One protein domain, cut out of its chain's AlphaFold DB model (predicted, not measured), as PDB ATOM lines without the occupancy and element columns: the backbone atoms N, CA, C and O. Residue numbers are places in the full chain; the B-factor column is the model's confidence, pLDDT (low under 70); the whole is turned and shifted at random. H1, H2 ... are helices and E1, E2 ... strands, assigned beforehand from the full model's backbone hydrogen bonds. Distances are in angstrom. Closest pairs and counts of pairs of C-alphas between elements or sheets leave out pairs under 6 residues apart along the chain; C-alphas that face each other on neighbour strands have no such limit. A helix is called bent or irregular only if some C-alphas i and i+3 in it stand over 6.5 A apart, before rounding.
ATOM      1  N   VAL A  14     227.688 183.720 189.513       93.19
ATOM      2  CA  VAL A  14     228.269 182.488 188.971       93.19
ATOM      3  C   VAL A  14     227.234 181.729 188.124       93.19
ATOM      4  O   VAL A  14     226.100 181.548 188.576       93.19
ATOM      5  N   PRO A  15     227.575 181.324 186.887       95.94
ATOM      6  CA  PRO A  15     226.665 180.532 186.072       95.94
ATOM      7  C   PRO A  15     226.451 179.146 186.684       95.94
ATOM      8  O   PRO A  15     227.331 178.592 187.347       95.94
ATOM      9  N   LEU A  16     225.288 178.557 186.413       96.00
ATOM     10  CA  LEU A  16     225.073 177.135 186.657       96.00
ATOM     11  C   LEU A  16     225.854 176.340 185.603       96.00
ATOM     12  O   LEU A  16     225.619 176.531 184.413       96.00
ATOM     13  N   SER A  17     226.750 175.452 186.034       97.00
ATOM     14  CA  SER A  17     227.474 174.539 185.141       97.00
ATOM     15  C   SER A  17     226.739 173.203 185.020       97.00
ATOM     16  O   SER A  17     226.336 172.609 186.024       97.00
ATOM     17  N   LEU A  18     226.553 172.745 183.782       97.69
ATOM     18  CA  LEU A  18     225.975 171.451 183.437       97.69
ATOM     19  C   LEU A  18     226.990 170.647 182.619       97.69
ATOM     20  O   LEU A  18     227.181 170.923 181.436       97.69
ATOM     21  N   SER A  19     227.610 169.638 183.228       97.25
ATOM     22  CA  SER A  19     228.699 168.855 182.620       97.25
ATOM     23  C   SER A  19     228.307 167.444 182.159       97.25
ATOM     24  O   SER A  19     229.102 166.747 181.532       97.25
ATOM     25  N   GLU A  20     227.071 167.011 182.415       96.50
ATOM     26  CA  GLU A  20     226.571 165.689 182.024       96.50
ATOM     27  C   GLU A  20     225.364 165.804 181.085       96.50
ATOM     28  O   GLU A  20     224.409 166.535 181.359       96.50
ATOM     29  N   CYS A  21     225.373 165.042 179.983       97.12
ATOM     30  CA  CYS A  21     224.225 164.969 179.082       97.12
ATOM     31  C   CYS A  21     223.188 163.995 179.647       97.12
ATOM     32  O   CYS A  21     223.422 162.786 179.724       97.12
ATOM     33  N   THR A  22     222.029 164.524 180.025       95.50
ATOM     34  CA  THR A  22     220.928 163.758 180.620       95.50
ATOM     35  C   THR A  22     219.695 163.752 179.716       95.50
ATOM     36  O   THR A  22     219.545 164.573 178.808       95.50
ATOM     37  N   SER A  23     218.786 162.800 179.946       94.88
ATOM     38  CA  SER A  23     217.546 162.691 179.170       94.88
ATOM     39  C   SER A  23     216.718 163.978 179.258       94.88
ATOM     40  O   SER A  23     216.338 164.399 180.347       94.88
ATOM     41  N   GLY A  24     216.381 164.562 178.105       93.12
ATOM     42  CA  GLY A  24     215.598 165.801 178.004       93.12
ATOM     43  C   GLY A  24     216.435 167.083 177.939       93.12
ATOM     44  O   GLY A  24     215.869 168.147 177.694       93.12
ATOM     45  N   MET A  25     217.759 166.996 178.098       95.31
ATOM     46  CA  MET A  25     218.653 168.130 177.871       95.31
ATOM     47  C   MET A  25     218.673 168.519 176.378       95.31
ATOM     48  O   MET A  25     218.641 167.634 175.515       95.31
ATOM     49  N   PRO A  26     218.726 169.821 176.032       95.31
ATOM     50  CA  PRO A  26     218.837 170.243 174.643       95.31
ATOM     51  C   PRO A  26     220.089 169.675 173.973       95.31
ATOM     52  O   PRO A  26     221.195 169.793 174.490       95.31
ATOM     53  N   ALA A  27     219.933 169.111 172.774       94.44
ATOM     54  CA  ALA A  27     221.042 168.460 172.077       94.44
ATOM     55  C   ALA A  27     222.224 169.405 171.790       94.44
ATOM     56  O   ALA A  27     223.354 168.947 171.669       94.44
ATOM     57  N   HIS A  28     221.978 170.711 171.664       92.56
ATOM     58  CA  HIS A  28     223.016 171.708 171.396       92.56
ATOM     59  C   HIS A  28     223.842 172.097 172.633       92.56
ATOM     60  O   HIS A  28     224.820 172.823 172.470       92.56
ATOM     61  N   TYR A  29     223.476 171.631 173.832       95.56
ATOM     62  CA  TYR A  29     224.267 171.877 175.038       95.56
ATOM     63  C   TYR A  29     225.588 171.118 174.973       95.56
ATOM     64  O   TYR A  29     225.629 169.976 174.506       95.56
ATOM     65  N   ALA A  30     226.657 171.742 175.460       96.38
ATOM     66  CA  ALA A  30     228.025 171.257 175.322       96.38
ATOM     67  C   ALA A  30     228.224 169.772 175.690       96.38
ATOM     68  O   ALA A  30     228.758 169.045 174.847       96.38
ATOM     69  N   PRO A  31     227.747 169.244 176.839       97.44
ATOM     70  CA  PRO A  31     227.932 167.825 177.153       97.44
ATOM     71  C   PRO A  31     227.205 166.879 176.181       97.44
ATOM     72  O   PRO A  31     227.675 165.771 175.928       97.44
ATOM     73  N   CYS A  32     226.085 167.298 175.584       96.88
ATOM     74  CA  CYS A  32     225.372 166.513 174.568       96.88
ATOM     75  C   CYS A  32     225.977 166.661 173.163       96.88
ATOM     76  O   CYS A  32     225.845 165.772 172.317       96.88
ATOM     77  N   VAL A  33     226.638 167.787 172.884       95.06
ATOM     78  CA  VAL A  33     227.465 167.959 171.684       95.06
ATOM     79  C   VAL A  33     228.692 167.054 171.769       95.06
ATOM     80  O   VAL A  33     228.939 166.314 170.824       95.06
ATOM     81  N   ALA A  34     229.385 167.028 172.910       95.75
ATOM     82  CA  ALA A  34     230.593 166.232 173.130       95.75
ATOM     83  C   ALA A  34     230.410 164.739 172.811       95.75
ATOM     84  O   ALA A  34     231.267 164.145 172.172       95.75
ATOM     85  N   GLN A  35     229.259 164.148 173.157       94.56
ATOM     86  CA  GLN A  35     228.941 162.741 172.854       94.56
ATOM     87  C   GLN A  35     228.854 162.408 171.354       94.56
ATOM     88  O   GLN A  35     228.796 161.235 170.989       94.56
ATOM     89  N   ARG A  36     228.764 163.424 170.491       92.94
ATOM     90  CA  ARG A  36     228.567 163.287 169.041       92.94
ATOM     91  C   ARG A  36     229.750 163.808 168.229       92.94
ATOM     92  O   ARG A  36     229.697 163.741 167.005       92.94
ATOM     93  N   LEU A  37     230.756 164.373 168.891       92.94
ATOM     94  CA  LEU A  37     231.973 164.838 168.244       92.94
ATOM     95  C   LEU A  37     232.900 163.651 167.975       92.94
ATOM     96  O   LEU A  37     233.020 162.749 168.799       92.94
ATOM     97  N   ASP A  38     233.566 163.675 166.821       87.56
ATOM     98  CA  ASP A  38     234.575 162.671 166.462       87.56
ATOM     99  C   ASP A  38     235.911 162.922 167.185       87.56
ATOM    100  O   ASP A  38     236.784 162.054 167.222       87.56
ATOM    101  N   GLN A  39     236.100 164.124 167.746       89.69
ATOM    102  CA  GLN A  39     237.274 164.471 168.539       89.69
ATOM    103  C   GLN A  39     237.216 163.867 169.948       89.69
ATOM    104  O   GLN A  39     236.148 163.663 170.518       89.69
ATOM    105  N   ASN A  40     238.387 163.662 170.551       92.44
ATOM    106  CA  ASN A  40     238.490 163.205 171.933       92.44
ATOM    107  C   ASN A  40     238.178 164.358 172.904       92.44
ATOM    108  O   ASN A  40     239.041 165.188 173.188       92.44
ATOM    109  N   VAL A  41     236.930 164.445 173.365       96.38
ATOM    110  CA  VAL A  41     236.479 165.430 174.359       96.38
ATOM    111  C   VAL A  41     236.507 164.791 175.742       96.38
ATOM    112  O   VAL A  41     235.730 163.877 176.015       96.38
ATOM    113  N   VAL A  42     237.366 165.292 176.628       96.56
ATOM    114  CA  VAL A  42     237.515 164.768 178.000       96.56
ATOM    115  C   VAL A  42     236.660 165.517 179.019       96.56
ATOM    116  O   VAL A  42     236.321 164.971 180.067       96.56
ATOM    117  N   TYR A  43     236.273 166.753 178.706       97.69
ATOM    118  CA  TYR A  43     235.357 167.555 179.513       97.69
ATOM    119  C   TYR A  43     234.525 168.464 178.615       97.69
ATOM    120  O   TYR A  43     235.033 169.018 177.639       97.69
ATOM    121  N   ALA A  44     233.255 168.644 178.951       97.88
ATOM    122  CA  ALA A  44     232.398 169.636 178.325       97.88
ATOM    123  C   ALA A  44     231.352 170.114 179.326       97.88
ATOM    124  O   ALA A  44     230.811 169.312 180.084       97.88
ATOM    125  N   GLU A  45     231.036 171.402 179.302       98.00
ATOM    126  CA  GLU A  45     229.997 171.974 180.149       98.00
ATOM    127  C   GLU A  45     229.227 173.085 179.439       98.00
ATOM    128  O   GLU A  45     229.778 173.873 178.664       98.00
ATOM    129  N   GLU A  46     227.932 173.139 179.733       97.75
ATOM    130  CA  GLU A  46     227.089 174.285 179.431       97.75
ATOM    131  C   GLU A  46     227.065 175.209 180.649       97.75
ATOM    132  O   GLU A  46     226.762 174.769 181.761       97.75
ATOM    133  N   LEU A  47     227.343 176.492 180.446       97.62
ATOM    134  CA  LEU A  47     227.268 177.521 181.475       97.62
ATOM    135  C   LEU A  47     225.994 178.333 181.286       97.62
ATOM    136  O   LEU A  47     225.878 179.087 180.326       97.62
ATOM    137  N   LEU A  48     225.048 178.216 182.212       96.44
ATOM    138  CA  LEU A  48     223.800 178.973 182.187       96.44
ATOM    139  C   LEU A  48     223.922 180.207 183.077       96.44
ATOM    140  O   LEU A  48     223.900 180.123 184.308       96.44
ATOM    141  N   TYR A  49     224.042 181.365 182.439       95.75
ATOM    142  CA  TYR A  49     224.143 182.650 183.108       95.75
ATOM    143  C   TYR A  49     222.770 183.115 183.613       95.75
ATOM    144  O   TYR A  49     221.793 183.095 182.850       95.75
ATOM    145  N   PRO A  50     222.661 183.544 184.886       94.19
ATOM    146  CA  PRO A  50     221.405 184.039 185.429       94.19
ATOM    147  C   PRO A  50     220.912 185.283 184.677       94.19
ATOM    148  O   PRO A  50     221.681 186.108 184.194       94.19
ATOM    149  N   SER A  51     219.592 185.443 184.602       94.44
ATOM    150  CA  SER A  51     219.002 186.661 184.040       94.44
ATOM    151  C   SER A  51     219.307 187.869 184.923       94.44
ATOM    152  O   SER A  51     219.285 187.785 186.156       94.44
ATOM    153  N   PHE A  52     219.525 189.015 184.291       94.38
ATOM    154  CA  PHE A  52     219.801 190.271 184.977       94.38
ATOM    155  C   PHE A  52     219.056 191.419 184.307       94.38
ATOM    156  O   PHE A  52     218.641 191.335 183.150       94.38
ATOM    157  N   GLN A  92     221.429 183.635 179.398       92.38
ATOM    158  CA  GLN A  92     222.396 183.441 178.327       92.38
ATOM    159  C   GLN A  92     223.163 182.151 178.597       92.38
ATOM    160  O   GLN A  92     223.223 181.688 179.737       92.38
ATOM    161  N   ALA A  93     223.759 181.584 177.557       93.69
ATOM    162  CA  ALA A  93     224.523 180.358 177.674       93.69
ATOM    163  C   ALA A  93     225.938 180.542 177.120       93.69
ATOM    164  O   ALA A  93     226.121 181.213 176.106       93.69
ATOM    165  N   GLY A  94     226.912 179.957 177.808       95.38
ATOM    166  CA  GLY A  94     228.291 179.797 177.359       95.38
ATOM    167  C   GLY A  94     228.667 178.320 177.314       95.38
ATOM    168  O   GLY A  94     227.970 177.481 177.884       95.38
ATOM    169  N   GLN A  95     229.766 177.991 176.638       96.00
ATOM    170  CA  GLN A  95     230.208 176.605 176.472       96.00
ATOM    171  C   GLN A  95     231.709 176.487 176.681       96.00
ATOM    172  O   GLN A  95     232.478 177.232 176.077       96.00
ATOM    173  N   ASN A  96     232.122 175.501 177.471       97.50
ATOM    174  CA  ASN A  96     233.519 175.094 177.529       97.50
ATOM    175  C   ASN A  96     233.653 173.639 177.095       97.50
ATOM    176  O   ASN A  96     232.838 172.788 177.449       97.50
ATOM    177  N   PHE A  97     234.723 173.354 176.362       97.81
ATOM    178  CA  PHE A  97     235.170 172.007 176.034       97.81
ATOM    179  C   PHE A  97     236.659 171.886 176.352       97.81
ATOM    180  O   PHE A  97     237.416 172.840 176.163       97.81
ATOM    181  N   VAL A  98     237.086 170.707 176.787       97.75
ATOM    182  CA  VAL A  98     238.495 170.324 176.867       97.75
ATOM    183  C   VAL A  98     238.690 169.127 175.957       97.75
ATOM    184  O   VAL A  98     238.082 168.072 176.150       97.75
ATOM    185  N   PHE A  99     239.520 169.319 174.941       97.56
ATOM    186  CA  PHE A  99     239.881 168.285 173.986       97.56
ATOM    187  C   PHE A  99     241.244 167.707 174.334       97.56
ATOM    188  O   PHE A  99     242.155 168.461 174.670       97.56
ATOM    189  N   GLU A 100     241.392 166.396 174.195       96.94
ATOM    190  CA  GLU A 100     242.645 165.697 174.452       96.94
ATOM    191  C   GLU A 100     243.351 165.307 173.145       96.94
ATOM    192  O   GLU A 100     242.725 164.794 172.214       96.94
ATOM    193  N   ASN A 101     244.667 165.522 173.087       96.75
ATOM    194  CA  ASN A 101     245.540 165.176 171.960       96.75
ATOM    195  C   ASN A 101     245.010 165.702 170.619       96.75
ATOM    196  O   ASN A 101     244.794 164.953 169.659       96.75
ATOM    197  N   VAL A 102     244.797 167.019 170.553       96.81
ATOM    198  CA  VAL A 102     244.303 167.697 169.352       96.81
ATOM    199  C   VAL A 102     245.302 168.694 168.787       96.81
ATOM    200  O   VAL A 102     246.026 169.384 169.505       96.81
ATOM    201  N   SER A 103     245.321 168.790 167.463       95.06
ATOM    202  CA  SER A 103     245.943 169.884 166.744       95.06
ATOM    203  C   SER A 103     244.895 170.921 166.365       95.06
ATOM    204  O   SER A 103     243.770 170.580 166.005       95.06
ATOM    205  N   TYR A 104     245.265 172.191 166.439       92.00
ATOM    206  CA  TYR A 104     244.443 173.315 166.030       92.00
ATOM    207  C   TYR A 104     245.078 174.022 164.844       92.00
ATOM    208  O   TYR A 104     246.249 174.409 164.887       92.00
ATOM    209  N   ARG A 105     244.277 174.252 163.802       86.44
ATOM    210  CA  ARG A 105     244.641 175.132 162.693       86.44
ATOM    211  C   ARG A 105     243.504 176.094 162.398       86.44
ATOM    212  O   ARG A 105     242.438 175.686 161.944       86.44
ATOM    213  N   HIS A 106     243.757 177.387 162.571       73.81
ATOM    214  CA  HIS A 106     242.771 178.406 162.229       73.81
ATOM    215  C   HIS A 106     242.580 178.483 160.702       73.81
ATOM    216  O   HIS A 106     243.499 178.840 159.965       73.81
ATOM    217  N   SER A 107     241.376 178.182 160.209       63.44
ATOM    218  CA  SER A 107     241.055 178.140 158.771       63.44
ATOM    219  C   SER A 107     240.739 179.518 158.162       63.44
ATOM    220  O   SER A 107     241.026 179.744 156.989       63.44
ATOM    221  N   GLY A 108     240.187 180.452 158.951       64.38
ATOM    222  CA  GLY A 108     239.675 181.755 158.480       64.38
ATOM    223  C   GLY A 108     240.549 183.002 158.703       64.38
ATOM    224  O   GLY A 108     240.111 184.100 158.353       64.38
ATOM    225  N   GLY A 109     241.763 182.844 159.249       71.69
ATOM    226  CA  GLY A 109     242.608 183.943 159.740       71.69
ATOM    227  C   GLY A 109     242.141 184.503 161.089       71.69
ATOM    228  O   GLY A 109     240.954 184.755 161.284       71.69
ATOM    229  N   TYR A 110     243.077 184.697 162.019       75.94
ATOM    230  CA  TYR A 110     242.785 185.334 163.306       75.94
ATOM    231  C   TYR A 110     242.287 186.779 163.109       75.94
ATOM    232  O   TYR A 110     242.566 187.398 162.083       75.94
ATOM    233  N   ASP A 111     241.578 187.333 164.097       84.06
ATOM    234  CA  ASP A 111     241.069 188.717 164.113       84.06
ATOM    235  C   ASP A 111     239.995 189.078 163.082       84.06
ATOM    236  O   ASP A 111     239.644 190.250 162.950       84.06
ATOM    237  N   ARG A 112     239.421 188.107 162.372       85.69
ATOM    238  CA  ARG A 112     238.404 188.388 161.359       85.69
ATOM    239  C   ARG A 112     236.992 188.412 161.941       85.69
ATOM    240  O   ARG A 112     236.576 187.479 162.616       85.69
ATOM    241  N   TRP A 113     236.222 189.436 161.569       84.94
ATOM    242  CA  TRP A 113     234.769 189.456 161.741       84.94
ATOM    243  C   TRP A 113     234.113 188.423 160.825       84.94
ATOM    244  O   TRP A 113     234.058 188.596 159.603       84.94
ATOM    245  N   SER A 114     233.642 187.333 161.418       82.88
ATOM    246  CA  SER A 114     232.990 186.233 160.714       82.88
ATOM    247  C   SER A 114     232.016 185.495 161.630       82.88
ATOM    248  O   SER A 114     232.137 185.540 162.856       82.88
ATOM    249  N   ALA A 115     231.046 184.810 161.023       83.69
ATOM    250  CA  ALA A 115     230.014 184.075 161.753       83.69
ATOM    251  C   ALA A 115     230.556 182.835 162.493       83.69
ATOM    252  O   ALA A 115     229.905 182.345 163.407       83.69
ATOM    253  N   ASP A 116     231.742 182.355 162.118       80.75
ATOM    254  CA  ASP A 116     232.479 181.250 162.743       80.75
ATOM    255  C   ASP A 116     233.548 181.723 163.746       80.75
ATOM    256  O   ASP A 116     234.300 180.912 164.283       80.75
ATOM    257  N   SER A 117     233.635 183.032 164.013       83.75
ATOM    258  CA  SER A 117     234.536 183.560 165.041       83.75
ATOM    259  C   SER A 117     234.119 183.086 166.437       83.75
ATOM    260  O   SER A 117     232.946 182.823 166.679       83.75
ATOM    261  N   CYS A 118     235.065 183.014 167.381       86.19
ATOM    262  CA  CYS A 118     234.874 182.333 168.667       86.19
ATOM    263  C   CYS A 118     233.626 182.771 169.452       86.19
ATOM    264  O   CYS A 118     233.006 181.946 170.099       86.19
ATOM    265  N   MET A 119     233.209 184.036 169.390       85.06
ATOM    266  CA  MET A 119     232.018 184.526 170.111       85.06
ATOM    267  C   MET A 119     230.752 184.605 169.247       85.06
ATOM    268  O   MET A 119     229.791 185.261 169.635       85.06
ATOM    269  N   SER A 120     230.757 183.988 168.067       83.81
ATOM    270  CA  SER A 120     229.616 183.957 167.153       83.81
ATOM    271  C   SER A 120     228.881 182.619 167.210       83.81
ATOM    272  O   SER A 120     229.449 181.588 167.576       83.81
ATOM    273  N   ASP A 121     227.619 182.619 166.785       80.94
ATOM    274  CA  ASP A 121     226.738 181.450 166.889       80.94
ATOM    275  C   ASP A 121     227.226 180.242 166.073       80.94
ATOM    276  O   ASP A 121     227.027 179.092 166.480       80.94
ATOM    277  N   LEU A 122     227.902 180.481 164.941       84.38
ATOM    278  CA  LEU A 122     228.367 179.421 164.036       84.38
ATOM    279  C   LEU A 122     229.805 178.969 164.317       84.38
ATOM    280  O   LEU A 122     230.378 178.255 163.493       84.38
ATOM    281  N   VAL A 123     230.405 179.366 165.445       86.31
ATOM    282  CA  VAL A 123     231.714 178.831 165.835       86.31
ATOM    283  C   VAL A 123     231.658 177.303 165.920       86.31
ATOM    284  O   VAL A 123     230.701 176.724 166.441       86.31
ATOM    285  N   SER A 124     232.703 176.660 165.403       85.38
ATOM    286  CA  SER A 124     232.841 175.207 165.361       85.38
ATOM    287  C   SER A 124     234.221 174.763 165.844       85.38
ATOM    288  O   SER A 124     235.217 175.474 165.682       85.38
ATOM    289  N   SER A 125     234.281 173.554 166.400       88.50
ATOM    290  CA  SER A 125     235.514 172.844 166.736       88.50
ATOM    291  C   SER A 125     236.114 172.077 165.549       88.50
ATOM    292  O   SER A 125     237.109 171.389 165.733       88.50
ATOM    293  N   ASP A 126     235.583 172.200 164.324       84.50
ATOM    294  CA  ASP A 126     236.086 171.481 163.131       84.50
ATOM    295  C   ASP A 126     237.561 171.771 162.795       84.50
ATOM    296  O   ASP A 126     238.234 170.983 162.126       84.50
ATOM    297  N   GLY A 127     238.085 172.909 163.260       85.06
ATOM    298  CA  GLY A 127     239.509 173.244 163.169       85.06
ATOM    299  C   GLY A 127     240.411 172.406 164.086       85.06
ATOM    300  O   GLY A 127     241.633 172.483 163.946       85.06
ATOM    301  N   LEU A 128     239.825 171.629 165.005       91.81
ATOM    302  CA  LEU A 128     240.506 170.707 165.907       91.81
ATOM    303  C   LEU A 128     240.508 169.290 165.334       91.81
ATOM    304  O   LEU A 128     239.460 168.734 164.995       91.81
ATOM    305  N   LYS A 129     241.696 168.691 165.259       94.38
ATOM    306  CA  LYS A 129     241.903 167.331 164.751       94.38
ATOM    307  C   LYS A 129     242.661 166.499 165.765       94.38
ATOM    308  O   LYS A 129     243.718 166.911 166.222       94.38
ATOM    309  N   THR A 130     242.159 165.313 166.080       94.69
ATOM    310  CA  THR A 130     242.875 164.356 166.930       94.69
ATOM    311  C   THR A 130     244.170 163.906 166.262       94.69
ATOM    312  O   THR A 130     244.202 163.699 165.045       94.69
ATOM    313  N   PHE A 131     245.223 163.712 167.047       94.19
ATOM    314  CA  PHE A 131     246.477 163.118 166.588       94.19
ATOM    315  C   PHE A 131     246.918 161.976 167.511       94.19
ATOM    316  O   PHE A 131     246.555 161.936 168.684       94.19
ATOM    317  N   ASP A 132     247.723 161.052 166.982       93.00
ATOM    318  CA  ASP A 132     248.400 160.031 167.784       93.00
ATOM    319  C   ASP A 132     249.742 160.583 168.289       93.00
ATOM    320  O   ASP A 132     250.621 160.952 167.502       93.00
ATOM    321  N   LEU A 133     249.893 160.655 169.613       89.88
ATOM    322  CA  LEU A 133     251.086 161.176 170.276       89.88
ATOM    323  C   LEU A 133     252.354 160.386 169.911       89.88
ATOM    324  O   LEU A 133     253.403 160.986 169.670       89.88
ATOM    325  N   LEU A 134     252.273 159.056 169.823       91.00
ATOM    326  CA  LEU A 134     253.418 158.204 169.491       91.00
ATOM    327  C   LEU A 134     253.838 158.388 168.032       91.00
ATOM    328  O   LEU A 134     255.034 158.438 167.735       91.00
ATOM    329  N   GLU A 135     252.867 158.532 167.125       91.62
ATOM    330  CA  GLU A 135     253.146 158.829 165.718       91.62
ATOM    331  C   GLU A 135     253.849 160.186 165.575       91.62
ATOM    332  O   GLU A 135     254.831 160.311 164.839       91.62
ATOM    333  N   LEU A 136     253.374 161.202 166.302       91.12
ATOM    334  CA  LEU A 136     253.918 162.554 166.239       91.12
ATOM    335  C   LEU A 136     255.357 162.620 166.769       91.12
ATOM    336  O   LEU A 136     256.219 163.223 166.125       91.12
ATOM    337  N   LEU A 137     255.618 161.967 167.908       89.94
ATOM    338  CA  LEU A 137     256.941 161.889 168.537       89.94
ATOM    339  C   LEU A 137     257.931 161.030 167.734       89.94
ATOM    340  O   LEU A 137     259.137 161.249 167.820       89.94
ATOM    341  N   GLY A 138     257.438 160.087 166.926       89.94
ATOM    342  CA  GLY A 138     258.254 159.261 166.031       89.94
ATOM    343  C   GLY A 138     258.761 159.979 164.770       89.94
ATOM    344  O   GLY A 138     259.543 159.402 164.008       89.94
ATOM    345  N   ARG A 139     258.334 161.223 164.514       92.25
ATOM    346  CA  ARG A 139     258.774 162.016 163.352       92.25
ATOM    347  C   ARG A 139     260.227 162.462 163.512       92.25
ATOM    348  O   ARG A 139     260.686 162.740 164.612       92.25
ATOM    349  N   SER A 140     260.948 162.616 162.397       90.81
ATOM    350  CA  SER A 140     262.354 163.062 162.422       90.81
ATOM    351  C   SER A 140     262.547 164.447 163.054       90.81
ATOM    352  O   SER A 140     263.597 164.704 163.624       90.81
ATOM    353  N   ASN A 141     261.530 165.310 162.958       89.38
ATOM    354  CA  ASN A 141     261.438 166.603 163.634       89.38
ATOM    355  C   ASN A 141     260.031 166.710 164.247       89.38
ATOM    356  O   ASN A 141     259.113 167.165 163.553       89.38
ATOM    357  N   PRO A 142     259.819 166.224 165.479       89.94
ATOM    358  CA  PRO A 142     258.514 166.310 166.118       89.94
ATOM    359  C   PRO A 142     258.166 167.788 166.379       89.94
ATOM    360  O   PRO A 142     259.056 168.568 166.734       89.94
ATOM    361  N   PRO A 143     256.906 168.209 166.166       92.31
ATOM    362  CA  PRO A 143     256.487 169.561 166.508       92.31
ATOM    363  C   PRO A 143     256.458 169.741 168.030       92.31
ATOM    364  O   PRO A 143     256.408 168.772 168.787       92.31
ATOM    365  N   THR A 144     256.444 170.994 168.483       92.88
ATOM    366  CA  THR A 144     256.162 171.301 169.888       92.88
ATOM    367  C   THR A 144     254.739 170.867 170.225       92.88
ATOM    368  O   THR A 144     253.798 171.252 169.529       92.88
ATOM    369  N   ILE A 145     254.601 170.095 171.300       95.31
ATOM    370  CA  ILE A 145     253.315 169.714 171.882       95.31
ATOM    371  C   ILE A 145     253.191 170.454 173.208       95.31
ATOM    372  O   ILE A 145     254.050 170.325 174.080       95.31
ATOM    373  N   TYR A 146     252.154 171.271 173.333       95.12
ATOM    374  CA  TYR A 146     251.857 171.997 174.559       95.12
ATOM    375  C   TYR A 146     251.037 171.102 175.487       95.12
ATOM    376  O   TYR A 146     250.045 170.522 175.063       95.12
ATOM    377  N   GLN A 147     251.419 170.993 176.757       94.38
ATOM    378  CA  GLN A 147     250.652 170.192 177.715       94.38
ATOM    379  C   GLN A 147     249.228 170.747 177.878       94.38
ATOM    380  O   GLN A 147     248.249 170.016 177.748       94.38
ATOM    381  N   ASN A 148     249.118 172.065 178.070       96.00
ATOM    382  CA  ASN A 148     247.851 172.783 178.139       96.00
ATOM    383  C   ASN A 148     247.872 173.977 177.184       96.00
ATOM    384  O   ASN A 148     248.814 174.775 177.176       96.00
ATOM    385  N   ALA A 149     246.814 174.121 176.399       96.75
ATOM    386  CA  ALA A 149     246.588 175.259 175.528       96.75
ATOM    387  C   ALA A 149     245.133 175.730 175.625       96.75
ATOM    388  O   ALA A 149     244.241 174.971 175.989       96.75
ATOM    389  N   MET A 150     244.889 176.995 175.298       96.12
ATOM    390  CA  MET A 150     243.561 177.596 175.305       96.12
ATOM    391  C   MET A 150     243.353 178.435 174.051       96.12
ATOM    392  O   MET A 150     244.199 179.258 173.704       96.12
ATOM    393  N   LEU A 151     242.200 178.289 173.401       94.06
ATOM    394  CA  LEU A 151     241.791 179.210 172.344       94.06
ATOM    395  C   LEU A 151     241.134 180.452 172.950       94.06
ATOM    396  O   LEU A 151     240.076 180.366 173.571       94.06
ATOM    397  N   ALA A 152     241.744 181.612 172.715       93.12
ATOM    398  CA  ALA A 152     241.169 182.919 173.015       93.12
ATOM    399  C   ALA A 152     241.301 183.808 171.776       93.12
ATOM    400  O   ALA A 152     242.139 184.710 171.696       93.12
ATOM    401  N   THR A 153     240.496 183.503 170.762       88.94
ATOM    402  CA  THR A 153     240.477 184.230 169.491       88.94
ATOM    403  C   THR A 153     239.205 185.058 169.385       88.94
ATOM    404  O   THR A 153     238.146 184.680 169.865       88.94
ATOM    405  N   SER A 154     239.292 186.225 168.763       88.12
ATOM    406  CA  SER A 154     238.159 187.124 168.553       88.12
ATOM    407  C   SER A 154     238.477 188.037 167.376       88.12
ATOM    408  O   SER A 154     239.665 188.287 167.149       88.12
ATOM    409  N   PRO A 155     237.477 188.572 166.651       88.06
ATOM    410  CA  PRO A 155     237.706 189.706 165.770       88.06
ATOM    411  C   PRO A 155     238.472 190.811 166.502       88.06
ATOM    412  O   PRO A 155     238.171 191.106 167.662       88.06
ATOM    413  N   ASP A 156     239.489 191.357 165.835       90.25
ATOM    414  CA  ASP A 156     240.340 192.438 166.339       90.25
ATOM    415  C   ASP A 156     240.863 192.256 167.783       90.25
ATOM    416  O   ASP A 156     240.969 193.226 168.537       90.25
ATOM    417  N   SER A 157     241.240 191.029 168.170       90.12
ATOM    418  CA  SER A 157     241.670 190.679 169.539       90.12
ATOM    419  C   SER A 157     242.868 191.484 170.066       90.12
ATOM    420  O   SER A 157     243.049 191.623 171.273       90.12
ATOM    421  N   TYR A 158     243.666 192.050 169.162       92.19
ATOM    422  CA  TYR A 158     244.815 192.908 169.454       92.19
ATOM    423  C   TYR A 158     244.435 194.343 169.859       92.19
ATOM    424  O   TYR A 158     245.288 195.093 170.340       92.19
ATOM    425  N   SER A 159     243.195 194.765 169.598       93.62
ATOM    426  CA  SER A 159     242.725 196.118 169.895       93.62
ATOM    427  C   SER A 159     242.278 196.229 171.351       93.62
ATOM    428  O   SER A 159     241.676 195.306 171.889       93.62
ATOM    429  N   PHE A 160     242.535 197.371 171.993       92.31
ATOM    430  CA  PHE A 160     242.183 197.590 173.402       92.31
ATOM    431  C   PHE A 160     240.697 197.322 173.694       92.31
ATOM    432  O   PHE A 160     240.371 196.572 174.612       92.31
ATOM    433  N   GLN A 161     239.802 197.874 172.873       90.81
ATOM    434  CA  GLN A 161     238.359 197.686 173.007       90.81
ATOM    435  C   GLN A 161     237.960 196.206 172.922       90.81
ATOM    436  O   GLN A 161     237.308 195.701 173.838       90.81
ATOM    437  N   HIS A 162     238.374 195.501 171.861       91.75
ATOM    438  CA  HIS A 162     237.939 194.119 171.649       91.75
ATOM    439  C   HIS A 162     238.677 193.101 172.509       91.75
ATOM    440  O   HIS A 162     238.152 192.035 172.822       91.75
ATOM    441  N   TYR A 163     239.866 193.449 172.988       94.56
ATOM    442  CA  TYR A 163     240.494 192.705 174.060       94.56
ATOM    443  C   TYR A 163     239.591 192.689 175.303       94.56
ATOM    444  O   TYR A 163     239.287 191.630 175.854       94.56
ATOM    445  N   LEU A 164     239.101 193.862 175.715       93.75
ATOM    446  CA  LEU A 164     238.280 194.003 176.911       93.75
ATOM    447  C   LEU A 164     236.899 193.366 176.781       93.75
ATOM    448  O   LEU A 164     236.492 192.649 177.691       93.75
ATOM    449  N   ASP A 165     236.170 193.616 175.696       89.31
ATOM    450  CA  ASP A 165     234.788 193.135 175.560       89.31
ATOM    451  C   ASP A 165     234.660 191.678 175.079       89.31
ATOM    452  O   ASP A 165     233.580 191.098 175.188       89.31
ATOM    453  N   ARG A 166     235.750 191.060 174.593       92.31
ATOM    454  CA  ARG A 166     235.725 189.690 174.053       92.31
ATOM    455  C   ARG A 166     236.768 188.772 174.668       92.31
ATOM    456  O   ARG A 166     236.409 187.778 175.297       92.31
ATOM    457  N   ILE A 167     238.055 189.095 174.535       95.31
ATOM    458  CA  ILE A 167     239.130 188.207 175.012       95.31
ATOM    459  C   ILE A 167     239.030 187.966 176.515       95.31
ATOM    460  O   ILE A 167     239.062 186.815 176.952       95.31
ATOM    461  N   THR A 168     238.829 189.022 177.306       95.94
ATOM    462  CA  THR A 168     238.699 188.844 178.758       95.94
ATOM    463  C   THR A 168     237.478 188.001 179.135       95.94
ATOM    464  O   THR A 168     237.540 187.264 180.111       95.94
ATOM    465  N   HIS A 169     236.400 188.031 178.346       96.06
ATOM    466  CA  HIS A 169     235.198 187.232 178.589       96.06
ATOM    467  C   HIS A 169     235.434 185.748 178.292       96.06
ATOM    468  O   HIS A 169     235.033 184.902 179.086       96.06
ATOM    469  N   ILE A 170     236.145 185.430 177.204       96.12
ATOM    470  CA  ILE A 170     236.550 184.054 176.872       96.12
ATOM    471  C   ILE A 170     237.415 183.461 177.997       96.12
ATOM    472  O   ILE A 170     237.184 182.330 178.431       96.12
ATOM    473  N   VAL A 171     238.374 184.244 178.506       96.31
ATOM    474  CA  VAL A 171     239.239 183.852 179.633       96.31
ATOM    475  C   VAL A 171     238.444 183.727 180.936       96.31
ATOM    476  O   VAL A 171     238.579 182.728 181.640       96.31
ATOM    477  N   ALA A 172     237.581 184.694 181.252       96.06
ATOM    478  CA  ALA A 172     236.763 184.677 182.463       96.06
ATOM    479  C   ALA A 172     235.784 183.492 182.494       96.06
ATOM    480  O   ALA A 172     235.575 182.904 183.557       96.06
ATOM    481  N   GLN A 173     235.219 183.112 181.344       96.75
ATOM    482  CA  GLN A 173     234.331 181.959 181.214       96.75
ATOM    483  C   GLN A 173     235.032 180.641 181.581       96.75
ATOM    484  O   GLN A 173     234.482 179.837 182.334       96.75
ATOM    485  N   ALA A 174     236.263 180.441 181.106       95.88
ATOM    486  CA  ALA A 174     237.052 179.240 181.388       95.88
ATOM    487  C   ALA A 174     237.953 179.370 182.624       95.88
ATOM    488  O   ALA A 174     238.777 178.497 182.871       95.88
ATOM    489  N   ALA A 175     237.801 180.421 183.434       94.06
ATOM    490  CA  ALA A 175     238.724 180.716 184.531       94.06
ATOM    491  C   ALA A 175     238.879 179.583 185.559       94.06
ATOM    492  O   ALA A 175     239.885 179.533 186.255       94.06
ATOM    493  N   HIS A 176     237.889 178.698 185.690       93.31
ATOM    494  CA  HIS A 176     237.945 177.551 186.600       93.31
ATOM    495  C   HIS A 176     238.615 176.307 185.986       93.31
ATOM    496  O   HIS A 176     238.928 175.375 186.718       93.31
ATOM    497  N   LEU A 177     238.843 176.300 184.668       94.44
ATOM    498  CA  LEU A 177     239.602 175.277 183.938       94.44
ATOM    499  C   LEU A 177     241.092 175.638 183.823       94.44
ATOM    500  O   LEU A 177     241.891 174.836 183.352       94.44
ATOM    501  N   ILE A 178     241.461 176.856 184.225       91.50
ATOM    502  CA  ILE A 178     242.828 177.370 184.182       91.50
ATOM    503  C   ILE A 178     243.464 177.137 185.556       91.50
ATOM    504  O   ILE A 178     243.132 177.823 186.525       91.50
ATOM    505  N   ASP A 179     244.380 176.174 185.648       78.69
ATOM    506  CA  ASP A 179     245.166 175.933 186.860       78.69
ATOM    507  C   ASP A 179     246.358 176.902 186.917       78.69
ATOM    508  O   ASP A 179     247.187 176.959 186.010       78.69
ATOM    509  N   GLY A 180     246.473 177.671 188.003       72.44
ATOM    510  CA  GLY A 180     247.588 178.601 188.198       72.44
ATOM    511  C   GLY A 180     248.954 177.922 188.368       72.44
ATOM    512  O   GLY A 180     249.979 178.588 188.228       72.44
ATOM    513  N   SER A 181     248.986 176.624 188.676       74.75
ATOM    514  CA  SER A 181     250.217 175.830 188.754       74.75
ATOM    515  C   SER A 181     250.659 175.246 187.406       74.75
ATOM    516  O   SER A 181     251.834 174.909 187.257       74.75
ATOM    517  N   ASP A 182     249.757 175.203 186.421       85.62
ATOM    518  CA  ASP A 182     249.982 174.671 185.074       85.62
ATOM    519  C   ASP A 182     249.247 175.539 184.031       85.62
ATOM    520  O   ASP A 182     248.217 175.175 183.457       85.62
ATOM    521  N   LEU A 183     249.753 176.764 183.855       91.94
ATOM    522  CA  LEU A 183     249.100 177.793 183.051       91.94
ATOM    523  C   LEU A 183     249.096 177.418 181.553       91.94
ATOM    524  O   LEU A 183     250.172 177.203 180.979       91.94
ATOM    525  N   PRO A 184     247.934 177.429 180.872       95.88
ATOM    526  CA  PRO A 184     247.863 177.085 179.462       95.88
ATOM    527  C   PRO A 184     248.566 178.121 178.583       95.88
ATOM    528  O   PRO A 184     248.626 179.313 178.893       95.88
ATOM    529  N   TYR A 185     249.053 177.663 177.432       97.06
ATOM    530  CA  TYR A 185     249.445 178.542 176.335       97.06
ATOM    531  C   TYR A 185     248.197 179.071 175.628       97.06
ATOM    532  O   TYR A 185     247.396 178.305 175.093       97.06
ATOM    533  N   VAL A 186     248.024 180.386 175.599       96.06
ATOM    534  CA  VAL A 186     246.866 181.038 174.993       96.06
ATOM    535  C   VAL A 186     247.130 181.325 173.525       96.06
ATOM    536  O   VAL A 186     248.061 182.039 173.169       96.06
ATOM    537  N   ILE A 187     246.277 180.795 172.662       94.62
ATOM    538  CA  ILE A 187     246.335 180.957 171.216       94.62
ATOM    539  C   ILE A 187     245.397 182.098 170.841       94.62
ATOM    540  O   ILE A 187     244.183 182.013 171.052       94.62
ATOM    541  N   THR A 188     245.956 183.166 170.279       93.81
ATOM    542  CA  THR A 188     245.213 184.394 169.983       93.81
ATOM    543  C   THR A 188     245.652 185.035 168.663       93.81
ATOM    544  O   THR A 188     246.508 184.512 167.943       93.81
ATOM    545  N   GLY A 189     245.023 186.154 168.302       92.06
ATOM    546  CA  GLY A 189     245.305 186.871 167.066       92.06
ATOM    547  C   GLY A 189     246.598 187.675 167.095       92.06
ATOM    548  O   GLY A 189     247.629 187.236 167.614       92.06
ATOM    549  N   ARG A 190     246.586 188.835 166.444       93.12
ATOM    550  CA  ARG A 190     247.750 189.720 166.370       93.12
ATOM    551  C   ARG A 190     248.190 190.172 167.758       93.12
ATOM    552  O   ARG A 190     247.407 190.240 168.702       93.12
ATOM    553  N   GLN A 191     249.471 190.493 167.873       94.38
ATOM    554  CA  GLN A 191     249.986 191.130 169.072       94.38
ATOM    555  C   GLN A 191     249.458 192.567 169.144       94.38
ATOM    556  O   GLN A 191     249.545 193.321 168.171       94.38
ATOM    557  N   GLY A 192     248.888 192.925 170.292       93.19
ATOM    558  CA  GLY A 192     248.441 194.284 170.577       93.19
ATOM    559  C   GLY A 192     249.596 195.226 170.919       93.19
ATOM    560  O   GLY A 192     250.770 194.846 170.937       93.19
ATOM    561  N   ASN A 193     249.251 196.477 171.223       92.62
ATOM    562  CA  ASN A 193     250.216 197.445 171.744       92.62
ATOM    563  C   ASN A 193     250.730 197.030 173.142       92.62
ATOM    564  O   ASN A 193     250.263 196.060 173.742       92.62
ATOM    565  N   GLN A 194     251.690 197.787 173.679       92.88
ATOM    566  CA  GLN A 194     252.265 197.520 175.004       92.88
ATOM    567  C   GLN A 194     251.203 197.492 176.115       92.88
ATOM    568  O   GLN A 194     251.343 196.752 177.083       92.88
ATOM    569  N   PHE A 195     250.133 198.278 175.984       92.25
ATOM    570  CA  PHE A 195     249.064 198.287 176.973       92.25
ATOM    571  C   PHE A 195     248.288 196.962 176.976       92.25
ATOM    572  O   PHE A 195     248.103 196.369 178.033       92.25
ATOM    573  N   VAL A 196     247.914 196.436 175.806       94.06
ATOM    574  CA  VAL A 196     247.246 195.126 175.681       94.06
ATOM    575  C   VAL A 196     248.133 193.983 176.187       94.06
ATOM    576  O   VAL A 196     247.629 193.063 176.822       94.06
ATOM    577  N   GLN A 197     249.450 194.055 175.980       95.12
ATOM    578  CA  GLN A 197     250.396 193.081 176.549       95.12
ATOM    579  C   GLN A 197     250.363 193.098 178.080       95.12
ATOM    580  O   GLN A 197     250.222 192.054 178.708       95.12
ATOM    581  N   GLN A 198     250.364 194.286 178.690       94.88
ATOM    582  CA  GLN A 198     250.195 194.397 180.137       94.88
ATOM    583  C   GLN A 198     248.853 193.816 180.594       94.88
ATOM    584  O   GLN A 198     248.803 193.168 181.633       94.88
ATOM    585  N   LEU A 199     247.767 193.987 179.832       95.56
ATOM    586  CA  LEU A 199     246.484 193.366 180.173       95.56
ATOM    587  C   LEU A 199     246.535 191.829 180.140       95.56
ATOM    588  O   LEU A 199     245.884 191.204 180.974       95.56
ATOM    589  N   TRP A 200     247.300 191.215 179.231       96.38
ATOM    590  CA  TRP A 200     247.551 189.765 179.256       96.38
ATOM    591  C   TRP A 200     248.274 189.349 180.537       96.38
ATOM    592  O   TRP A 200     247.826 188.425 181.220       96.38
ATOM    593  N   GLU A 201     249.315 190.090 180.929       95.25
ATOM    594  CA  GLU A 201     250.043 189.833 182.174       95.25
ATOM    595  C   GLU A 201     249.124 189.936 183.397       95.25
ATOM    596  O   GLU A 201     249.227 189.128 184.319       95.25
ATOM    597  N   ARG A 202     248.178 190.888 183.400       92.94
ATOM    598  CA  ARG A 202     247.177 191.007 184.472       92.94
ATOM    599  C   ARG A 202     246.156 189.869 184.480       92.94
ATOM    600  O   ARG A 202     245.589 189.612 185.530       92.94
ATOM    601  N   LEU A 203     245.936 189.172 183.364       93.62
ATOM    602  CA  LEU A 203     245.181 187.908 183.349       93.62
ATOM    603  C   LEU A 203     246.032 186.704 183.798       93.62
ATOM    604  O   LEU A 203     245.511 185.597 183.878       93.62
ATOM    605  N   GLY A 204     247.318 186.909 184.094       93.25
ATOM    606  CA  GLY A 204     248.263 185.868 184.494       93.25
ATOM    607  C   GLY A 204     249.119 185.321 183.351       93.25
ATOM    608  O   GLY A 204     250.012 184.515 183.606       93.25
ATOM    609  N   PHE A 205     248.910 185.772 182.111       95.12
ATOM    610  CA  PHE A 205     249.623 185.282 180.931       95.12
ATOM    611  C   PHE A 205     250.744 186.238 180.534       95.12
ATOM    612  O   PHE A 205     250.503 187.305 179.984       95.12
ATOM    613  N   ASN A 206     251.991 185.851 180.798       92.00
ATOM    614  CA  ASN A 206     253.140 186.581 180.264       92.00
ATOM    615  C   ASN A 206     253.342 186.288 178.765       92.00
ATOM    616  O   ASN A 206     252.833 185.294 178.246       92.00
ATOM    617  N   ASP A 207     254.171 187.092 178.099       90.00
ATOM    618  CA  ASP A 207     254.449 186.985 176.657       90.00
ATOM    619  C   ASP A 207     254.900 185.593 176.181       90.00
ATOM    620  O   ASP A 207     254.740 185.257 175.010       90.00
ATOM    621  N   LYS A 208     255.464 184.747 177.056       91.38
ATOM    622  CA  LYS A 208     255.875 183.382 176.679       91.38
ATOM    623  C   LYS A 208     254.703 182.408 176.607       91.38
ATOM    624  O   LYS A 208     254.828 181.382 175.947       91.38
ATOM    625  N   HIS A 209     253.604 182.714 177.291       94.38
ATOM    626  CA  HIS A 209     252.378 181.920 177.292       94.38
ATOM    627  C   HIS A 209     251.341 182.434 176.292       94.38
ATOM    628  O   HIS A 209     250.310 181.792 176.143       94.38
ATOM    629  N   VAL A 210     251.588 183.537 175.577       96.06
ATOM    630  CA  VAL A 210     250.660 184.058 174.563       96.06
ATOM    631  C   VAL A 210     251.219 183.815 173.161       96.06
ATOM    632  O   VAL A 210     252.229 184.379 172.746       96.06
ATOM    633  N   LEU A 211     250.548 182.950 172.408       94.56
ATOM    634  CA  LEU A 211     250.916 182.539 171.060       94.56
ATOM    635  C   LEU A 211     250.139 183.370 170.030       94.56
ATOM    636  O   LEU A 211     248.991 183.069 169.692       94.56
ATOM    637  N   HIS A 212     250.778 184.425 169.525       93.00
ATOM    638  CA  HIS A 212     250.179 185.348 168.560       93.00
ATOM    639  C   HIS A 212     250.283 184.858 167.114       93.00
ATOM    640  O   HIS A 212     251.372 184.553 166.631       93.00
ATOM    641  N   SER A 213     249.162 184.900 166.382       85.56
ATOM    642  CA  SER A 213     249.116 184.767 164.911       85.56
ATOM    643  C   SER A 213     249.860 183.550 164.348       85.56
ATOM    644  O   SER A 213     250.448 183.609 163.266       85.56
ATOM    645  N   ILE A 214     249.836 182.434 165.075       81.38
ATOM    646  CA  ILE A 214     250.539 181.218 164.673       81.38
ATOM    647  C   ILE A 214     249.907 180.657 163.398       81.38
ATOM    648  O   ILE A 214     248.733 180.284 163.371       81.38
ATOM    649  N   ASN A 215     250.700 180.593 162.332       80.69
ATOM    650  CA  ASN A 215     250.289 180.128 161.007       80.69
ATOM    651  C   ASN A 215     250.560 178.631 160.765       80.69
ATOM    652  O   ASN A 215     250.344 178.136 159.656       80.69
ATOM    653  N   THR A 216     251.035 177.923 161.786       86.38
ATOM    654  CA  THR A 216     251.258 176.477 161.788       86.38
ATOM    655  C   THR A 216     250.222 175.774 162.655       86.38
ATOM    656  O   THR A 216     249.578 176.396 163.497       86.38
ATOM    657  N   ASP A 217     250.082 174.466 162.466       90.69
ATOM    658  CA  ASP A 217     249.257 173.649 163.351       90.69
ATOM    659  C   ASP A 217     249.853 173.694 164.769       90.69
ATOM    660  O   ASP A 217     251.063 173.519 164.948       90.69
ATOM    661  N   ILE A 218     249.012 173.950 165.769       93.88
ATOM    662  CA  ILE A 218     249.393 173.927 167.183       93.88
ATOM    663  C   ILE A 218     248.925 172.611 167.776       93.88
ATOM    664  O   ILE A 218     247.747 172.302 167.670       93.88
ATOM    665  N   TYR A 219     249.820 171.861 168.406       96.06
ATOM    666  CA  TYR A 219     249.509 170.567 169.010       96.06
ATOM    667  C   TYR A 219     249.411 170.726 170.520       96.06
ATOM    668  O   TYR A 219     250.309 171.319 171.120       96.06
ATOM    669  N   ALA A 220     248.351 170.199 171.128       96.56
ATOM    670  CA  ALA A 220     248.208 170.197 172.575       96.56
ATOM    671  C   ALA A 220     247.698 168.857 173.109       96.56
ATOM    672  O   ALA A 220     246.856 168.216 172.477       96.56
ATOM    673  N   GLU A 221     248.197 168.466 174.282       96.12
ATOM    674  CA  GLU A 221     247.650 167.336 175.039       96.12
ATOM    675  C   GLU A 221     246.279 167.698 175.600       96.12
ATOM    676  O   GLU A 221     245.369 166.900 175.459       96.12
ATOM    677  N   ASN A 222     246.095 168.914 176.127       96.75
ATOM    678  CA  ASN A 222     244.799 169.445 176.547       96.75
ATOM    679  C   ASN A 222     244.544 170.807 175.892       96.75
ATOM    680  O   ASN A 222     245.320 171.747 176.068       96.75
ATOM    681  N   MET A 223     243.447 170.931 175.146       97.25
ATOM    682  CA  MET A 223     243.026 172.175 174.501       97.25
ATOM    683  C   MET A 223     241.694 172.652 175.078       97.25
ATOM    684  O   MET A 223     240.653 172.040 174.834       97.25
ATOM    685  N   ILE A 224     241.723 173.776 175.792       97.50
ATOM    686  CA  ILE A 224     240.536 174.474 176.282       97.50
ATOM    687  C   ILE A 224     239.924 175.278 175.133       97.50
ATOM    688  O   ILE A 224     240.545 176.176 174.557       97.50
ATOM    689  N   PHE A 225     238.668 174.983 174.836       95.94
ATOM    690  CA  PHE A 225     237.846 175.682 173.863       95.94
ATOM    691  C   PHE A 225     236.682 176.355 174.599       95.94
ATOM    692  O   PHE A 225     235.681 175.718 174.913       95.94
ATOM    693  N   SER A 226     236.841 177.649 174.888       95.38
ATOM    694  CA  SER A 226     235.889 178.494 175.638       95.38
ATOM    695  C   SER A 226     235.148 179.467 174.710       95.38
ATOM    696  O   SER A 226     234.908 180.637 175.016       95.38
ATOM    697  N   CYS A 227     234.866 179.016 173.491       89.69
ATOM    698  CA  CYS A 227     234.107 179.820 172.546       89.69
ATOM    699  C   CYS A 227     232.628 179.913 172.955       89.69
ATOM    700  O   CYS A 227     232.163 179.230 173.861       89.69
ATOM    701  N   ARG A 228     231.886 180.812 172.305       90.81
ATOM    702  CA  ARG A 228     230.520 181.230 172.662       90.81
ATOM    703  C   ARG A 228     230.421 181.914 174.024       90.81
ATOM    704  O   ARG A 228     229.381 181.862 174.668       90.81
ATOM    705  N   ALA A 229     231.487 182.593 174.442       92.44
ATOM    706  CA  ALA A 229     231.411 183.490 175.584       92.44
ATOM    707  C   ALA A 229     230.380 184.599 175.346       92.44
ATOM    708  O   ALA A 229     230.290 185.165 174.253       92.44
ATOM    709  N   VAL A 230     229.594 184.907 176.377       91.62
ATOM    710  CA  VAL A 230     228.532 185.911 176.270       91.62
ATOM    711  C   VAL A 230     229.132 187.322 176.255       91.62
ATOM    712  O   VAL A 230     230.087 187.631 176.968       91.62
ATOM    713  N   LEU A 231     228.576 188.206 175.420       89.50
ATOM    714  CA  LEU A 231     229.122 189.559 175.220       89.50
ATOM    715  C   LEU A 231     228.958 190.474 176.438       89.50
ATOM    716  O   LEU A 231     229.741 191.397 176.617       89.50
ATOM    717  N   VAL A 232     227.939 190.241 177.263       92.75
ATOM    718  CA  VAL A 232     227.672 191.023 178.473       92.75
ATOM    719  C   VAL A 232     227.042 190.117 179.512       92.75
ATOM    720  O   VAL A 232     225.997 189.530 179.255       92.75
ATOM    721  N   HIS A 233     227.653 190.042 180.688       95.19
ATOM    722  CA  HIS A 233     227.030 189.485 181.882       95.19
ATOM    723  C   HIS A 233     227.811 189.956 183.118       95.19
ATOM    724  O   HIS A 233     229.046 189.949 183.065       95.19
ATOM    725  N   PRO A 234     227.157 190.300 184.248       94.50
ATOM    726  CA  PRO A 234     227.857 190.771 185.445       94.50
ATOM    727  C   PRO A 234     228.985 189.847 185.924       94.50
ATOM    728  O   PRO A 234     230.031 190.334 186.343       94.50
ATOM    729  N   PHE A 235     228.812 188.523 185.815       95.12
ATOM    730  CA  PHE A 235     229.864 187.548 186.141       95.12
ATOM    731  C   PHE A 235     231.167 187.827 185.397       95.12
ATOM    732  O   PHE A 235     232.213 187.887 186.032       95.12
ATOM    733  N   LEU A 236     231.105 187.994 184.072       95.50
ATOM    734  CA  LEU A 236     232.294 188.101 183.230       95.50
ATOM    735  C   LEU A 236     233.029 189.414 183.496       95.50
ATOM    736  O   LEU A 236     234.219 189.384 183.798       95.50
ATOM    737  N   SER A 237     232.312 190.541 183.500       94.56
ATOM    738  CA  SER A 237     232.904 191.854 183.768       94.56
ATOM    739  C   SER A 237     233.527 191.913 185.171       94.56
ATOM    740  O   SER A 237     234.678 192.321 185.324       94.56
ATOM    741  N   LEU A 238     232.821 191.434 186.208       92.94
ATOM    742  CA  LEU A 238     233.351 191.414 187.578       92.94
ATOM    743  C   LEU A 238     234.529 190.444 187.729       92.94
ATOM    744  O   LEU A 238     235.503 190.777 188.400       92.94
ATOM    745  N   ARG A 239     234.475 189.270 187.090       93.44
ATOM    746  CA  ARG A 239     235.560 188.281 187.131       93.44
ATOM    747  C   ARG A 239     236.823 188.807 186.454       93.44
ATOM    748  O   ARG A 239     237.918 188.590 186.965       93.44
ATOM    749  N   THR A 240     236.676 189.541 185.355       94.44
ATOM    750  CA  THR A 240     237.788 190.224 184.686       94.44
ATOM    751  C   THR A 240     238.417 191.290 185.588       94.44
ATOM    752  O   THR A 240     239.640 191.344 185.707       94.44
ATOM    753  N   LEU A 241     237.616 192.109 186.282       92.88
ATOM    754  CA  LEU A 241     238.152 193.091 187.235       92.88
ATOM    755  C   LEU A 241     238.881 192.429 188.410       92.88
ATOM    756  O   LEU A 241     239.934 192.913 188.825       92.88
ATOM    757  N   GLU A 242     238.359 191.309 188.915       91.62
ATOM    758  CA  GLU A 242     239.027 190.498 189.937       91.62
ATOM    759  C   GLU A 242     240.385 189.980 189.447       91.62
ATOM    760  O   GLU A 242     241.369 190.120 190.172       91.62
ATOM    761  N   ALA A 243     240.458 189.450 188.219       91.50
ATOM    762  CA  ALA A 243     241.708 188.989 187.615       91.50
ATOM    763  C   ALA A 243     242.733 190.129 187.504       91.50
ATOM    764  O   ALA A 243     243.889 189.969 187.880       91.50
ATOM    765  N   PHE A 244     242.290 191.325 187.111       92.81
ATOM    766  CA  PHE A 244     243.147 192.509 187.055       92.81
ATOM    767  C   PHE A 244     243.590 193.054 188.422       92.81
ATOM    768  O   PHE A 244     244.471 193.923 188.480       92.81
ATOM    769  N   GLY A 245     243.020 192.551 189.520       89.56
ATOM    770  CA  GLY A 245     243.271 193.040 190.873       89.56
ATOM    771  C   GLY A 245     242.573 194.369 191.174       89.56
ATOM    772  O   GLY A 245     243.016 195.112 192.048       89.56
TER     773      GLY A 245
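This is residues 14 to 52 and 92 to 245 of the 427 residues of an uncharacterized protein of Armillaria solidipes (UniProt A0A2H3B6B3). One twisted, branched sheet of eight strands runs through the domain, with the sharply bent strands E3 and E8 side by side in its middle. The helices H3, H4 and H5 form a loose group toward one end, while the short H1 covers E2 toward the opposite end. The printed part has 193 residues, in the order E1 H1 E2 E3 E4 H2 E5 H3 E6 H4 E7 E8 H5; the class is mixed, helices and strands, with under half of the residues, 93, in these elements. The sheet has both antiparallel and parallel neighbours. The whole is compact and rounded, with a radius of gyration of the C-alphas of 16.1 A and spans of 55 by 49 by 34 A.

E1, residues 16 to 18, is an edge strand and the antiparallel neighbour of E2, residues 41 to 49, with N 18 and O 46 at 2.9 A. H1, residues 30 to 34, is on the sheet over E2 at a height of 6.8 A; their closest C-alphas, of Pro 31 and Ala 44, are 5.0 A apart. On the other side of E2 is the antiparallel E3, residues 92 to 104, with N 47 and O 94 at 2.8 A. E3 bends by 115 degrees at residue 101, and its pairing is staggered. On one side of it are E2 and the edge strand E4, residues 128 to 130, which makes a hairpin with E3, N 103 and O 129 being 2.8 A apart. On the other side is the antiparallel E8, residues 218 to 225, with N 99 and O 223 at 2.9 A; E8 bends by 108 degrees at residue 221. H2, residues 133 to 137, only grazes the sheet. E5, residues 145 to 151, is parallel to E8, with N 149 and O 222 at 2.8 A. E5 is also parallel to E6, residues 185 to 188, with N 187 and O 150 at 2.8 A. E6 is parallel to the edge strand E7, residues 210 to 212, with N 211 and O 186 at 2.8 A. H3, residues 160 to 173, and H4, residues 194 to 202, complete two strand-helix-strand units, two parallel neighbour strands with a helix between: E5, H3, E6 and E6, H4, E7, both with right-handed crossovers. H3 only grazes the sheet with its residues 167 to 173, and is only just irregular, C-alphas 165 and 168 being 6.6 A apart. H3 and H4 touch only at their ends, and only just, with 3 pairs of C-alphas within 8 A, the closest being Phe 160 and Val 196 at 6.1 A. H5, residues 234 to 243, touches H3 about perpendicular at 82 degrees, the closest C-alphas, of His 169 and Leu 236, being 5.5 A apart. In H1, H2, H4 and H5 every O i to N i+4 pair is within hydrogen-bond range; in H3, 8 of 10 are.

E1 begins at C-alpha 16, (225.073, 177.135, 186.657). From first to last C-alpha E2 is 22.9 A long, E3 27.2 A, E5 14.9 A and E8 13.5 A. Of the helices, H3 is 19.2 A long, H4 12.6 A and H5 14.1 A. E3 ends at C-alpha 104, (244.443, 173.315, 166.030), and H5 ends at C-alpha 243, (241.708, 188.989, 187.615).

The two C-alphas farthest apart, of Phe 52 and Ser 140, are 55.3 A from each other. Residues 53 to 91 are not printed, and C-alphas 52 and 92 are 9.9 A apart across this cut. The long links are E1 to H1, E3 to E4 and H3 to E6; that from E3 to E4 is residues 105 to 127, with no named element. The mean pLDDT of the printed part is 92.0, and residues 107 to 108 are under 70.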